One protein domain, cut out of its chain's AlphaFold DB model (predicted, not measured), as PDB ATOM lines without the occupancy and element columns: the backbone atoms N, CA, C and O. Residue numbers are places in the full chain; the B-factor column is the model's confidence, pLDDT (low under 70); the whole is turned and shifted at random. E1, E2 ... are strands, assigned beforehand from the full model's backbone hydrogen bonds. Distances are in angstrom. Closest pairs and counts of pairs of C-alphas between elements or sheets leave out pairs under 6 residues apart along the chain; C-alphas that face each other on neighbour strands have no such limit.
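AT A GLANCE: This is residues 12 to 116 of the 121 residues of a protein of Salmonella enterica I (UniProt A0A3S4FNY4). Little regular structure: a loose, elongated run of loops with two small separate strand hairpins, E4-E5 off to one side and E2-E3 at one end of the long axis, and E1 near the other end, where residues 14 to 19 stand free. The 105 printed residues hold no named helix and five strands, E1 to E5, all strand by class, in 20 residues; both two-stranded sheets are antiparallel. The radius of gyration of the C-alphas is 17.3 A; spans are 58 by 32 by 26 A.

HOW THE PARTS SIT: E4, residues 86 to 90, and E5, residues 95 to 98, form a hairpin at 157 degrees; N 88 and O 96 are 2.8 A apart. E2, residues 54 to 57, and E3, residues 60 to 63, form another at 152 degrees, with N 57 and O 60 at 2.8 A. The two hairpins are apart. E1, residues 19 to 21, pairs with no named strand, but residues 12 to 13 pair antiparallel with 19 to 20.

IN THESE COORDINATES: E4 measures 11.0 A from C-alpha 86 at (23.379, 104.139, 34.648), E5 10.1 A, E2 9.8 A, E3 9.6 A. E1 begins at C-alpha 19 (1.276, 86.724, 22.905).

THE WHOLE: The C-alphas farthest apart, of Asp 16 and Gly 59, are 59.3 A apart. The printed part has no cut; links E1 to E2 and E3 to E4 are long. Residues 102 to 116 have pLDDT under 70.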
ATOM      1  N   ILE A  12       6.135  88.423  21.732       97.94
ATOM      2  CA  ILE A  12       5.859  88.258  20.308       97.94
ATOM      3  C   ILE A  12       4.379  87.893  20.131       97.94
ATOM      4  O   ILE A  12       3.955  86.852  20.644       97.94
ATOM      5  N   PRO A  13       3.587  88.723  19.428       98.00
ATOM      6  CA  PRO A  13       2.252  88.348  18.977       98.00
ATOM      7  C   PRO A  13       2.327  87.214  17.952       98.00
ATOM      8  O   PRO A  13       3.151  87.246  17.038       98.00
ATOM      9  N   LEU A  14       1.458  86.220  18.093       97.94
ATOM     10  CA  LEU A  14       1.335  85.090  17.184       97.94
ATOM     11  C   LEU A  14       0.117  85.228  16.264       97.94
ATOM     12  O   LEU A  14      -0.781  86.036  16.492       97.94
ATOM     13  N   SER A  15       0.076  84.396  15.220       97.50
ATOM     14  CA  SER A  15      -1.013  84.382  14.235       97.50
ATOM     15  C   SER A  15      -2.365  83.951  14.807       97.50
ATOM     16  O   SER A  15      -3.394  84.295  14.237       97.50
ATOM     17  N   ASP A  16      -2.378  83.218  15.921       97.56
ATOM     18  CA  ASP A  16      -3.598  82.835  16.645       97.56
ATOM     19  C   ASP A  16      -4.105  83.935  17.602       97.56
ATOM     20  O   ASP A  16      -5.075  83.727  18.328       97.56
ATOM     21  N   GLY A  17      -3.455  85.105  17.610       97.62
ATOM     22  CA  GLY A  17      -3.782  86.235  18.478       97.62
ATOM     23  C   GLY A  17      -3.201  86.136  19.891       97.62
ATOM     24  O   GLY A  17      -3.340  87.084  20.666       97.62
ATOM     25  N   SER A  18      -2.529  85.035  20.246       98.19
ATOM     26  CA  SER A  18      -1.824  84.921  21.523       98.19
ATOM     27  C   SER A  18      -0.530  85.742  21.530       98.19
ATOM     28  O   SER A  18       0.025  86.089  20.489       98.19
ATOM     29  N   VAL A  19      -0.023  86.064  22.721       98.31
ATOM     30  CA  VAL A  19       1.276  86.724  22.905       98.31
ATOM     31  C   VAL A  19       2.166  85.804  23.723       98.31
ATOM     32  O   VAL A  19       1.767  85.347  24.795       98.31
ATOM     33  N   ARG A  20       3.382  85.546  23.240       97.75
ATOM     34  CA  ARG A  20       4.349  84.681  23.926       97.75
ATOM     35  C   ARG A  20       5.585  85.447  24.351       97.75
ATOM     36  O   ARG A  20       6.112  86.252  23.588       97.75
ATOM     37  N   GLU A  21       6.061  85.148  25.553       97.19
ATOM     38  CA  GLU A  21       7.408  85.522  25.975       97.19
ATOM     39  C   GLU A  21       8.422  84.659  25.212       97.19
ATOM     40  O   GLU A  21       8.305  83.430  25.186       97.19
ATOM     41  N   ALA A  22       9.371  85.310  24.544       97.06
ATOM     42  CA  ALA A  22      10.387  84.651  23.728       97.06
ATOM     43  C   ALA A  22      11.703  84.440  24.484       97.06
ATOM     44  O   ALA A  22      12.550  83.668  24.029       97.06
ATOM     45  N   LEU A  23      11.892  85.121  25.615       96.50
ATOM     46  CA  LEU A  23      13.111  85.031  26.405       96.50
ATOM     47  C   LEU A  23      12.969  84.044  27.561       96.50
ATOM     48  O   LEU A  23      11.922  83.925  28.194       96.50
ATOM     49  N   LEU A  24      14.077  83.374  27.876       96.75
ATOM     50  CA  LEU A  24      14.254  82.755  29.184       96.75
ATOM     51  C   LEU A  24      14.570  83.851  30.204       96.75
ATOM     52  O   LEU A  24      15.318  84.781  29.905       96.75
ATOM     53  N   GLY A  25      14.050  83.711  31.418       95.12
ATOM     54  CA  GLY A  25      14.261  84.683  32.482       95.12
ATOM     55  C   GLY A  25      14.127  84.068  33.867       95.12
ATOM     56  O   GLY A  25      13.688  82.928  34.023       95.12
ATOM     57  N   CYS A  26      14.520  84.832  34.882       94.44
ATOM     58  CA  CYS A  26      14.298  84.464  36.275       94.44
ATOM     59  C   CYS A  26      12.843  84.727  36.695       94.44
ATOM     60  O   CYS A  26      12.161  85.568  36.109       94.44
ATOM     61  N   ALA A  27      12.392  84.052  37.757       92.00
ATOM     62  CA  ALA A  27      11.024  84.174  38.266       92.00
ATOM     63  C   ALA A  27      10.676  85.588  38.772       92.00
ATOM     64  O   ALA A  27       9.533  86.021  38.650       92.00
ATOM     65  N   SER A  28      11.656  86.316  39.319       90.38
ATOM     66  CA  SER A  28      11.507  87.722  39.708       90.38
ATOM     67  C   SER A  28      12.789  88.515  39.410       90.38
ATOM     68  O   SER A  28      13.867  87.915  39.317       90.38
ATOM     69  N   PRO A  29      12.704  89.855  39.268       87.50
ATOM     70  CA  PRO A  29      13.866  90.724  39.060       87.50
ATOM     71  C   PRO A  29      14.979  90.533  40.101       87.50
ATOM     72  O   PRO A  29      16.154  90.639  39.774       87.50
ATOM     73  N   GLU A  30      14.621  90.204  41.338       91.19
ATOM     74  CA  GLU A  30      15.529  90.064  42.485       91.19
ATOM     75  C   GLU A  30      16.566  88.950  42.302       91.19
ATOM     76  O   GLU A  30      17.648  89.024  42.867       91.19
ATOM     77  N   HIS A  31      16.257  87.952  41.471       93.50
ATOM     78  CA  HIS A  31      17.123  86.803  41.210       93.50
ATOM     79  C   HIS A  31      18.163  87.060  40.107       93.50
ATOM     80  O   HIS A  31      19.109  86.289  39.947       93.50
ATOM     81  N   TYR A  32      18.012  88.127  39.317       92.88
ATOM     82  CA  TYR A  32      18.926  88.410  38.206       92.88
ATOM     83  C   TYR A  32      20.376  88.707  38.624       92.88
ATOM     84  O   TYR A  32      21.272  88.335  37.873       92.88
ATOM     85  N   PRO A  33      20.661  89.338  39.778       91.88
ATOM     86  CA  PRO A  33      22.035  89.491  40.257       91.88
ATOM     87  C   PRO A  33      22.728  88.174  40.632       91.88
ATOM     88  O   PRO A  33      23.955  88.125  40.646       91.88
ATOM     89  N   GLU A  34      21.961  87.123  40.931       91.38
ATOM     90  CA  GLU A  34      22.467  85.840  41.443       91.38
ATOM     91  C   GLU A  34      22.521  84.741  40.372       91.38
ATOM     92  O   GLU A  34      23.156  83.702  40.561       91.38
ATOM     93  N   GLN A  35      21.861  84.952  39.234       90.88
ATOM     94  CA  GLN A  35      21.815  83.974  38.154       90.88
ATOM     95  C   GLN A  35      23.194  83.745  37.515       90.88
ATOM     96  O   GLN A  35      23.983  84.665  37.305       90.88
ATOM     97  N   THR A  36      23.473  82.494  37.158       92.19
ATOM     98  CA  THR A  36      24.772  82.057  36.613       92.19
ATOM     99  C   THR A  36      24.726  81.717  35.122       92.19
ATOM    100  O   THR A  36      25.735  81.316  34.543       92.19
ATOM    101  N   SER A  37      23.562  81.893  34.490       95.69
ATOM    102  CA  SER A  37      23.282  81.505  33.102       95.69
ATOM    103  C   SER A  37      23.377  82.668  32.109       95.69
ATOM    104  O   SER A  37      23.121  82.480  30.923       95.69
ATOM    105  N   PHE A  38      23.736  83.866  32.577       95.94
ATOM    106  CA  PHE A  38      23.849  85.102  31.801       95.94
ATOM    107  C   PHE A  38      22.579  85.478  31.008       95.94
ATOM    108  O   PHE A  38      22.656  86.167  29.993       95.94
ATOM    109  N   LEU A  39      21.397  85.045  31.472       96.94
ATOM    110  CA  LEU A  39      20.103  85.279  30.814       96.94
ATOM    111  C   LEU A  39      19.878  86.768  30.519       96.94
ATOM    112  O   LEU A  39      19.781  87.571  31.444       96.94
ATOM    113  N   GLY A  40      19.827  87.117  29.231       95.81
ATOM    114  CA  GLY A  40      19.553  88.470  28.736       95.81
ATOM    115  C   GLY A  40      20.598  89.537  29.088       95.81
ATOM    116  O   GLY A  40      20.411  90.692  28.712       95.81
ATOM    117  N   ALA A  41      21.663  89.200  29.817       96.75
ATOM    118  CA  ALA A  41      22.605  90.174  30.353       96.75
ATOM    119  C   ALA A  41      23.565  90.698  29.277       96.75
ATOM    120  O   ALA A  41      23.995  89.968  28.382       96.75
ATOM    121  N   SER A  42      23.963  91.963  29.401       96.94
ATOM    122  CA  SER A  42      25.044  92.534  28.602       96.94
ATOM    123  C   SER A  42      26.397  92.036  29.113       96.94
ATOM    124  O   SER A  42      26.748  92.217  30.277       96.94
ATOM    125  N   ILE A  43      27.182  91.426  28.224       96.88
ATOM    126  CA  ILE A  43      28.425  90.731  28.570       96.88
ATOM    127  C   ILE A  43      29.653  91.563  28.218       96.88
ATOM    128  O   ILE A  43      29.790  92.057  27.102       96.88
ATOM    129  N   GLY A  44      30.603  91.634  29.149       94.12
ATOM    130  CA  GLY A  44      31.882  92.293  28.920       94.12
ATOM    131  C   GLY A  44      32.799  92.273  30.143       94.12
ATOM    132  O   GLY A  44      32.400  91.869  31.229       94.12
ATOM    133  N   ARG A  45      34.061  92.697  30.011       92.25
ATOM    134  CA  ARG A  45      34.637  93.395  28.836       92.25
ATOM    135  C   ARG A  45      34.965  92.512  27.637       92.25
ATOM    136  O   ARG A  45      35.096  93.028  26.537       92.25
ATOM    137  N   TYR A  46      35.078  91.208  27.846       94.75
ATOM    138  CA  TYR A  46      35.286  90.235  26.782       94.75
ATOM    139  C   TYR A  46      34.227  89.146  26.907       94.75
ATOM    140  O   TYR A  46      34.093  88.522  27.962       94.75
ATOM    141  N   ALA A  47      33.446  88.946  25.850       96.94
ATOM    142  CA  ALA A  47      32.466  87.876  25.812       96.94
ATOM    143  C   ALA A  47      33.148  86.530  25.552       96.94
ATOM    144  O   ALA A  47      34.085  86.434  24.769       96.94
ATOM    145  N   ASN A  48      32.626  85.475  26.175       97.81
ATOM    146  CA  ASN A  48      33.189  84.130  26.146       97.81
ATOM    147  C   ASN A  48      34.544  84.039  26.875       97.81
ATOM    148  O   ASN A  48      34.759  84.748  27.858       97.81
ATOM    149  N   ARG A  49      35.392  83.084  26.488       98.38
ATOM    150  CA  ARG A  49      36.575  82.669  27.242       98.38
ATOM    151  C   ARG A  49      37.848  83.365  26.778       98.38
ATOM    152  O   ARG A  49      38.113  83.444  25.582       98.38
ATOM    153  N   ILE A  50      38.682  83.739  27.741       98.00
ATOM    154  CA  ILE A  50      40.107  84.007  27.549       98.00
ATOM    155  C   ILE A  50      40.883  82.823  28.127       98.00
ATOM    156  O   ILE A  50      40.760  82.506  29.316       98.00
ATOM    157  N   ALA A  51      41.650  82.164  27.258       98.38
ATOM    158  CA  ALA A  51      42.375  80.944  27.582       98.38
ATOM    159  C   ALA A  51      43.396  81.179  28.703       98.38
ATOM    160  O   ALA A  51      44.157  82.146  28.666       98.38
ATOM    161  N   ASN A  52      43.423  80.282  29.692       98.19
ATOM    162  CA  ASN A  52      44.313  80.347  30.855       98.19
ATOM    163  C   ASN A  52      44.277  81.689  31.608       98.19
ATOM    164  O   ASN A  52      45.275  82.089  32.210       98.19
ATOM    165  N   SER A  53      43.162  82.419  31.496       97.69
ATOM    166  CA  SER A  53      42.956  83.729  32.116       97.69
ATOM    167  C   SER A  53      44.097  84.707  31.850       97.69
ATOM    168  O   SER A  53      44.472  85.487  32.717       97.69
ATOM    169  N   ARG A  54      44.666  84.676  30.643       96.62
ATOM    170  CA  ARG A  54      45.745  85.584  30.272       96.62
ATOM    171  C   ARG A  54      45.714  85.927  28.803       96.62
ATOM    172  O   ARG A  54      45.275  85.136  27.973       96.62
ATOM    173  N   TYR A  55      46.245  87.091  28.480       94.75
ATOM    174  CA  TYR A  55      46.488  87.487  27.104       94.75
ATOM    175  C   TYR A  55      47.683  88.435  27.035       94.75
ATOM    176  O   TYR A  55      48.120  88.969  28.053       94.75
ATOM    177  N   THR A  56      48.228  88.635  25.841       94.31
ATOM    178  CA  THR A  56      49.353  89.550  25.632       94.31
ATOM    179  C   THR A  56      48.848  90.838  24.999       94.31
ATOM    180  O   THR A  56      48.127  90.809  24.002       94.31
ATOM    181  N   PHE A  57      49.240  91.976  25.561       89.38
ATOM    182  CA  PHE A  57      48.895  93.299  25.062       89.38
ATOM    183  C   PHE A  57      50.120  94.202  25.087       89.38
ATOM    184  O   PHE A  57      50.753  94.358  26.125       89.38
ATOM    185  N   ALA A  58      50.456  94.796  23.938       92.12
ATOM    186  CA  ALA A  58      51.634  95.656  23.792       92.12
ATOM    187  C   ALA A  58      52.940  95.020  24.324       92.12
ATOM    188  O   ALA A  58      53.771  95.696  24.917       92.12
ATOM    189  N   GLY A  59      53.105  93.707  24.129       93.00
ATOM    190  CA  GLY A  59      54.277  92.953  24.588       93.00
ATOM    191  C   GLY A  59      54.252  92.541  26.066       93.00
ATOM    192  O   GLY A  59      55.077  91.729  26.472       93.00
ATOM    193  N   GLU A  60      53.294  93.018  26.860       93.31
ATOM    194  CA  GLU A  60      53.125  92.611  28.256       93.31
ATOM    195  C   GLU A  60      52.080  91.495  28.385       93.31
ATOM    196  O   GLU A  60      51.047  91.505  27.711       93.31
ATOM    197  N   THR A  61      52.321  90.530  29.279       94.81
ATOM    198  CA  THR A  61      51.298  89.538  29.645       94.81
ATOM    199  C   THR A  61      50.370  90.130  30.693       94.81
ATOM    200  O   THR A  61      50.789  90.460  31.801       94.81
ATOM    201  N   VAL A  62      49.091  90.221  30.349       94.06
ATOM    202  CA  VAL A  62      48.016  90.613  31.249       94.06
ATOM    203  C   VAL A  62      47.406  89.351  31.839       94.06
ATOM    204  O   VAL A  62      46.842  88.529  31.117       94.06
ATOM    205  N   GLN A  63      47.507  89.221  33.159       95.56
ATOM    206  CA  GLN A  63      46.827  88.178  33.918       95.56
ATOM    207  C   GLN A  63      45.433  88.654  34.328       95.56
ATOM    208  O   GLN A  63      45.227  89.817  34.683       95.56
ATOM    209  N   LEU A  64      44.476  87.742  34.280       95.25
ATOM    210  CA  LEU A  64      43.068  87.961  34.572       95.25
ATOM    211  C   LEU A  64      42.605  86.981  35.650       95.25
ATOM    212  O   LEU A  64      43.206  85.930  35.860       95.25
ATOM    213  N   SER A  65      41.504  87.305  36.323       95.62
ATOM    214  CA  SER A  65      40.896  86.384  37.282       95.62
ATOM    215  C   SER A  65      40.161  85.255  36.545       95.62
ATOM    216  O   SER A  65      39.254  85.568  35.760       95.62
ATOM    217  N   PRO A  66      40.488  83.974  36.797       97.00
ATOM    218  CA  PRO A  66      39.711  82.855  36.278       97.00
ATOM    219  C   PRO A  66      38.286  82.880  36.826       97.00
ATOM    220  O   PRO A  66      38.036  83.288  37.960       97.00
ATOM    221  N   SER A  67      37.338  82.446  36.001       96.56
ATOM    222  CA  SER A  67      35.924  82.322  36.381       96.56
ATOM    223  C   SER A  67      35.250  81.070  35.821       96.56
ATOM    224  O   SER A  67      34.090  80.812  36.133       96.56
ATOM    225  N   GLN A  68      35.962  80.271  35.020       97.19
ATOM    226  CA  GLN A  68      35.546  78.931  34.626       97.19
ATOM    227  C   GLN A  68      36.778  78.048  34.394       97.19
ATOM    228  O   GLN A  68      37.425  78.128  33.345       97.19
ATOM    229  N   GLY A  69      37.083  77.180  35.361       97.00
ATOM    230  CA  GLY A  69      38.338  76.428  35.360       97.00
ATOM    231  C   GLY A  69      39.527  77.389  35.315       97.00
ATOM    232  O   GLY A  69      39.542  78.388  36.028       97.00
ATOM    233  N   GLU A  70      40.486  77.131  34.430       98.00
ATOM    234  CA  GLU A  70      41.655  78.001  34.234       98.00
ATOM    235  C   GLU A  70      41.360  79.232  33.360       98.00
ATOM    236  O   GLU A  70      42.190  80.133  33.249       98.00
ATOM    237  N   ASN A  71      40.187  79.296  32.727       98.56
ATOM    238  CA  ASN A  71      39.823  80.356  31.793       98.56
ATOM    239  C   ASN A  71      39.052  81.485  32.487       98.56
ATOM    240  O   ASN A  71      38.289  81.261  33.434       98.56
ATOM    241  N   GLN A  72      39.163  82.698  31.945       98.00
ATOM    242  CA  GLN A  72      38.248  83.778  32.300       98.00
ATOM    243  C   GLN A  72      37.063  83.739  31.342       98.00
ATOM    244  O   GLN A  72      37.237  83.912  30.143       98.00
ATOM    245  N   LEU A  73      35.862  83.540  31.869       98.06
ATOM    246  CA  LEU A  73      34.604  83.568  31.134       98.06
ATOM    247  C   LEU A  73      33.883  84.907  31.348       98.06
ATOM    248  O   LEU A  73      33.760  85.362  32.487       98.06
ATOM    249  N   HIS A  74      33.365  85.492  30.263       97.00
ATOM    250  CA  HIS A  74      32.402  86.604  30.270       97.00
ATOM    251  C   HIS A  74      32.859  87.827  31.084       97.00
ATOM    252  O   HIS A  74      32.085  88.444  31.805       97.00
ATOM    253  N   GLY A  75      34.142  88.182  30.982       94.62
ATOM    254  CA  GLY A  75      34.721  89.318  31.707       94.62
ATOM    255  C   GLY A  75      35.004  89.066  33.191       94.62
ATOM    256  O   GLY A  75      35.499  89.964  33.871       94.62
ATOM    257  N   GLY A  76      34.768  87.845  33.679       94.88
ATOM    258  CA  GLY A  76      35.224  87.385  34.985       94.88
ATOM    259  C   GLY A  76      34.255  87.645  36.146       94.88
ATOM    260  O   GLY A  76      33.054  87.863  35.957       94.88
ATOM    261  N   PRO A  77      34.763  87.593  37.391       93.06
ATOM    262  CA  PRO A  77      33.969  87.827  38.601       93.06
ATOM    263  C   PRO A  77      33.331  89.220  38.655       93.06
ATOM    264  O   PRO A  77      32.297  89.400  39.280       93.06
ATOM    265  N   GLU A  78      33.920  90.179  37.945       91.12
ATOM    266  CA  GLU A  78      33.538  91.591  37.917       91.12
ATOM    267  C   GLU A  78      32.976  92.035  36.551       91.12
ATOM    268  O   GLU A  78      33.035  93.224  36.208       91.12
ATOM    269  N   GLY A  79      32.458  91.071  35.779       93.94
ATOM    270  CA  GLY A  79      31.871  91.256  34.452       93.94
ATOM    271  C   GLY A  79      30.681  92.220  34.421       93.94
ATOM    272  O   GLY A  79      30.110  92.593  35.446       93.94
ATOM    273  N   PHE A  80      30.330  92.666  33.219       95.25
ATOM    274  CA  PHE A  80      29.292  93.681  32.988       95.25
ATOM    275  C   PHE A  80      27.893  93.268  33.442       95.25
ATOM    276  O   PHE A  80      27.118  94.125  33.868       95.25
ATOM    277  N   ASP A  81      27.609  91.971  33.401       95.25
ATOM    278  CA  ASP A  81      26.388  91.325  33.871       95.25
ATOM    279  C   ASP A  81      26.177  91.491  35.385       95.25
ATOM    280  O   ASP A  81      25.045  91.466  35.858       95.25
ATOM    281  N   LYS A  82      27.254  91.740  36.140       93.88
ATOM    282  CA  LYS A  82      27.263  91.873  37.610       93.88
ATOM    283  C   LYS A  82      27.367  93.319  38.077       93.88
ATOM    284  O   LYS A  82      27.770  93.592  39.208       93.88
ATOM    285  N   ARG A  83      27.089  94.277  37.193       93.25
ATOM    286  CA  ARG A  83      27.175  95.706  37.501       93.25
ATOM    287  C   ARG A  83      25.819  96.358  37.391       93.25
ATOM    288  O   ARG A  83      25.005  96.005  36.543       93.25
ATOM    289  N   ARG A  84      25.620  97.387  38.208       93.81
ATOM    290  CA  ARG A  84      24.532  98.334  38.022       93.81
ATOM    291  C   ARG A  84      24.936  99.364  36.970       93.81
ATOM    292  O   ARG A  84      25.996  99.978  37.089       93.81
ATOM    293  N   TRP A  85      24.119  99.516  35.937       95.44
ATOM    294  CA  TRP A  85      24.332 100.460  34.847       95.44
ATOM    295  C   TRP A  85      23.570 101.755  35.114       95.44
ATOM    296  O   TRP A  85      22.501 101.752  35.712       95.44
ATOM    297  N   GLN A  86      24.100 102.875  34.636       96.25
ATOM    298  CA  GLN A  86      23.379 104.139  34.648       96.25
ATOM    299  C   GLN A  86      22.383 104.169  33.485       96.25
ATOM    300  O   GLN A  86      22.768 103.919  32.344       96.25
ATOM    301  N   ILE A  87      21.131 104.542  33.751       96.62
ATOM    302  CA  ILE A  87      20.186 104.936  32.700       96.62
ATOM    303  C   ILE A  87      20.514 106.377  32.306       96.62
ATOM    304  O   ILE A  87      20.392 107.292  33.117       96.62
ATOM    305  N   VAL A  88      20.978 106.575  31.076       97.69
ATOM    306  CA  VAL A  88      21.339 107.894  30.536       97.69
ATOM    307  C   VAL A  88      20.131 108.569  29.899       97.69
ATOM    308  O   VAL A  88      19.957 109.775  30.034       97.69
ATOM    309  N   ASN A  89      19.306 107.796  29.193       96.81
ATOM    310  CA  ASN A  89      18.076 108.269  28.569       96.81
ATOM    311  C   ASN A  89      17.080 107.109  28.452       96.81
ATOM    312  O   ASN A  89      17.495 105.965  28.279       96.81
ATOM    313  N   GLN A  90      15.785 107.399  28.507       97.06
ATOM    314  CA  GLN A  90      14.729 106.416  28.306       97.06
ATOM    315  C   GLN A  90      13.466 107.091  27.766       97.06
ATOM    316  O   GLN A  90      13.086 108.167  28.220       97.06
ATOM    317  N   ASN A  91      12.806 106.432  26.821       96.19
ATOM    318  CA  ASN A  91      11.447 106.733  26.387       96.19
ATOM    319  C   ASN A  91      10.709 105.425  26.049       96.19
ATOM    320  O   ASN A  91      11.245 104.335  26.252       96.19
ATOM    321  N   ASP A  92       9.500 105.533  25.505       96.38
ATOM    322  CA  ASP A  92       8.636 104.382  25.211       96.38
ATOM    323  C   ASP A  92       9.197 103.415  24.152       96.38
ATOM    324  O   ASP A  92       8.691 102.306  24.002       96.38
ATOM    325  N   ARG A  93      10.228 103.817  23.399       96.25
ATOM    326  CA  ARG A  93      10.816 103.035  22.298       96.25
ATOM    327  C   ARG A  93      12.259 102.612  22.539       96.25
ATOM    328  O   ARG A  93      12.743 101.712  21.861       96.25
ATOM    329  N   GLN A  94      12.970 103.258  23.460       96.00
ATOM    330  CA  GLN A  94      14.381 102.971  23.699       96.00
ATOM    331  C   GLN A  94      14.828 103.317  25.115       96.00
ATOM    332  O   GLN A  94      14.303 104.219  25.765       96.00
ATOM    333  N   VAL A  95      15.896 102.654  25.542       96.44
ATOM    334  CA  VAL A  95      16.657 102.990  26.743       96.44
ATOM    335  C   VAL A  95      18.145 102.966  26.411       96.44
ATOM    336  O   VAL A  95      18.637 102.043  25.767       96.44
ATOM    337  N   LEU A  96      18.865 103.994  26.849       96.94
ATOM    338  CA  LEU A  96      20.313 104.084  26.752       96.94
ATOM    339  C   LEU A  96      20.918 103.839  28.131       96.94
ATOM    340  O   LEU A  96      20.740 104.645  29.046       96.94
ATOM    341  N   PHE A  97      21.678 102.756  28.252       96.88
ATOM    342  CA  PHE A  97      22.493 102.473  29.427       96.88
ATOM    343  C   PHE A  97      23.943 102.910  29.210       96.88
ATOM    344  O   PHE A  97      24.451 102.846  28.092       96.88
ATOM    345  N   ALA A  98      24.621 103.302  30.287       95.31
ATOM    346  CA  ALA A  98      26.063 103.507  30.316       95.31
ATOM    347  C   ALA A  98      26.685 102.875  31.564       95.31
ATOM    348  O   ALA A  98      26.129 102.934  32.661       95.31
ATOM    349  N   LEU A  99      27.877 102.311  31.399       93.31
ATOM    350  CA  LEU A  99      28.708 101.811  32.487       93.31
ATOM    351  C   LEU A  99      30.090 102.450  32.374       93.31
ATOM    352  O   LEU A  99      30.760 102.312  31.351       93.31
ATOM    353  N   THR A 100      30.509 103.153  33.425       87.38
ATOM    354  CA  THR A 100      31.865 103.706  33.523       87.38
ATOM    355  C   THR A 100      32.671 102.844  34.475       87.38
ATOM    356  O   THR A 100      32.279 102.634  35.621       87.38
ATOM    357  N   LEU A 101      33.809 102.346  34.004       79.44
ATOM    358  CA  LEU A 101      34.729 101.567  34.819       79.44
ATOM    359  C   LEU A 101      35.870 102.484  35.238       79.44
ATOM    360  O   LEU A 101      36.668 102.899  34.401       79.44
ATOM    361  N   MET A 102      35.979 102.772  36.530       65.38
ATOM    362  CA  MET A 102      37.199 103.356  37.079       65.38
ATOM    363  C   MET A 102      38.254 102.251  37.136       65.38
ATOM    364  O   MET A 102      38.409 101.565  38.142       65.38
ATOM    365  N   THR A 103      38.929 101.974  36.023       57.84
ATOM    366  CA  THR A 103      39.992 100.968  36.030       57.84
ATOM    367  C   THR A 103      41.206 101.518  36.770       57.84
ATOM    368  O   THR A 103      41.943 102.328  36.217       57.84
ATOM    369  N   ALA A 104      41.459 101.025  37.985       47.41
ATOM    370  CA  ALA A 104      42.811 101.004  38.549       47.41
ATOM    371  C   ALA A 104      43.674  99.902  37.899       47.41
ATOM    372  O   ALA A 104      44.898  99.921  37.984       47.41
ATOM    373  N   THR A 105      43.049  98.932  37.223       47.31
ATOM    374  CA  THR A 105      43.724  97.766  36.653       47.31
ATOM    375  C   THR A 105      43.916  97.903  35.142       47.31
ATOM    376  O   THR A 105      42.959  98.030  34.381       47.31
ATOM    377  N   ARG A 106      45.177  97.789  34.697       51.56
ATOM    378  CA  ARG A 106      45.660  97.724  33.295       51.56
ATOM    379  C   ARG A 106      45.022  96.606  32.445       51.56
ATOM    380  O   ARG A 106      45.359  96.462  31.276       51.56
ATOM    381  N   ALA A 107      44.120  95.816  33.030       58.88
ATOM    382  CA  ALA A 107      43.584  94.591  32.462       58.88
ATOM    383  C   ALA A 107      42.735  94.811  31.210       58.88
ATOM    384  O   ALA A 107      42.607  93.885  30.428       58.88
ATOM    385  N   PHE A 108      42.147  95.993  31.023       58.47
ATOM    386  CA  PHE A 108      41.470  96.429  29.800       58.47
ATOM    387  C   PHE A 108      41.489  97.970  29.784       58.47
ATOM    388  O   PHE A 108      41.460  98.580  30.853       58.47
ATOM    389  N   ARG A 109      41.571  98.618  28.611       51.22
ATOM    390  CA  ARG A 109      41.753 100.085  28.525       51.22
ATOM    391  C   ARG A 109      40.657 100.890  29.272       51.22
ATOM    392  O   ARG A 109      39.513 100.438  29.312       51.22
ATOM    393  N   PRO A 110      40.962 102.108  29.777       43.12
ATOM    394  CA  PRO A 110      40.085 102.853  30.696       43.12
ATOM    395  C   PRO A 110      38.842 103.513  30.081       43.12
ATOM    396  O   PRO A 110      38.002 104.017  30.817       43.12
ATOM    397  N   SER A 111      38.693 103.560  28.756       43.62
ATOM    398  CA  SER A 111      37.616 104.330  28.117       43.62
ATOM    399  C   SER A 111      36.836 103.491  27.112       43.62
ATOM    400  O   SER A 111      36.988 103.634  25.901       43.62
ATOM    401  N   LEU A 112      35.984 102.608  27.627       47.03
ATOM    402  CA  LEU A 112      34.941 101.938  26.854       47.03
ATOM    403  C   LEU A 112      33.582 102.494  27.293       47.03
ATOM    404  O   LEU A 112      33.041 102.068  28.311       47.03
ATOM    405  N   ARG A 113      33.030 103.452  26.535       45.16
ATOM    406  CA  ARG A 113      31.612 103.823  26.641       45.16
ATOM    407  C   ARG A 113      30.809 102.830  25.806       45.16
ATOM    408  O   ARG A 113      30.936 102.826  24.587       45.16
ATOM    409  N   HIS A 114      30.008 101.999  26.461       51.03
ATOM    410  CA  HIS A 114      29.042 101.132  25.790       51.03
ATOM    411  C   HIS A 114      27.670 101.801  25.846       51.03
ATOM    412  O   HIS A 114      27.193 102.091  26.941       51.03
ATOM    413  N   GLY A 115      27.071 102.059  24.682       40.69
ATOM    414  CA  GLY A 115      25.650 102.375  24.543       40.69
ATOM    415  C   GLY A 115      24.918 101.147  24.009       40.69
ATOM    416  O   GLY A 115      25.407 100.508  23.080       40.69
ATOM    417  N   ALA A 116      23.791 100.785  24.618       45.03
ATOM    418  CA  ALA A 116      22.926  99.719  24.115       45.03
ATOM    419  C   ALA A 116      22.031 100.232  22.965       45.03
ATOM    420  O   ALA A 116      21.666 101.406  22.931       45.03
TER     421      ALA A 116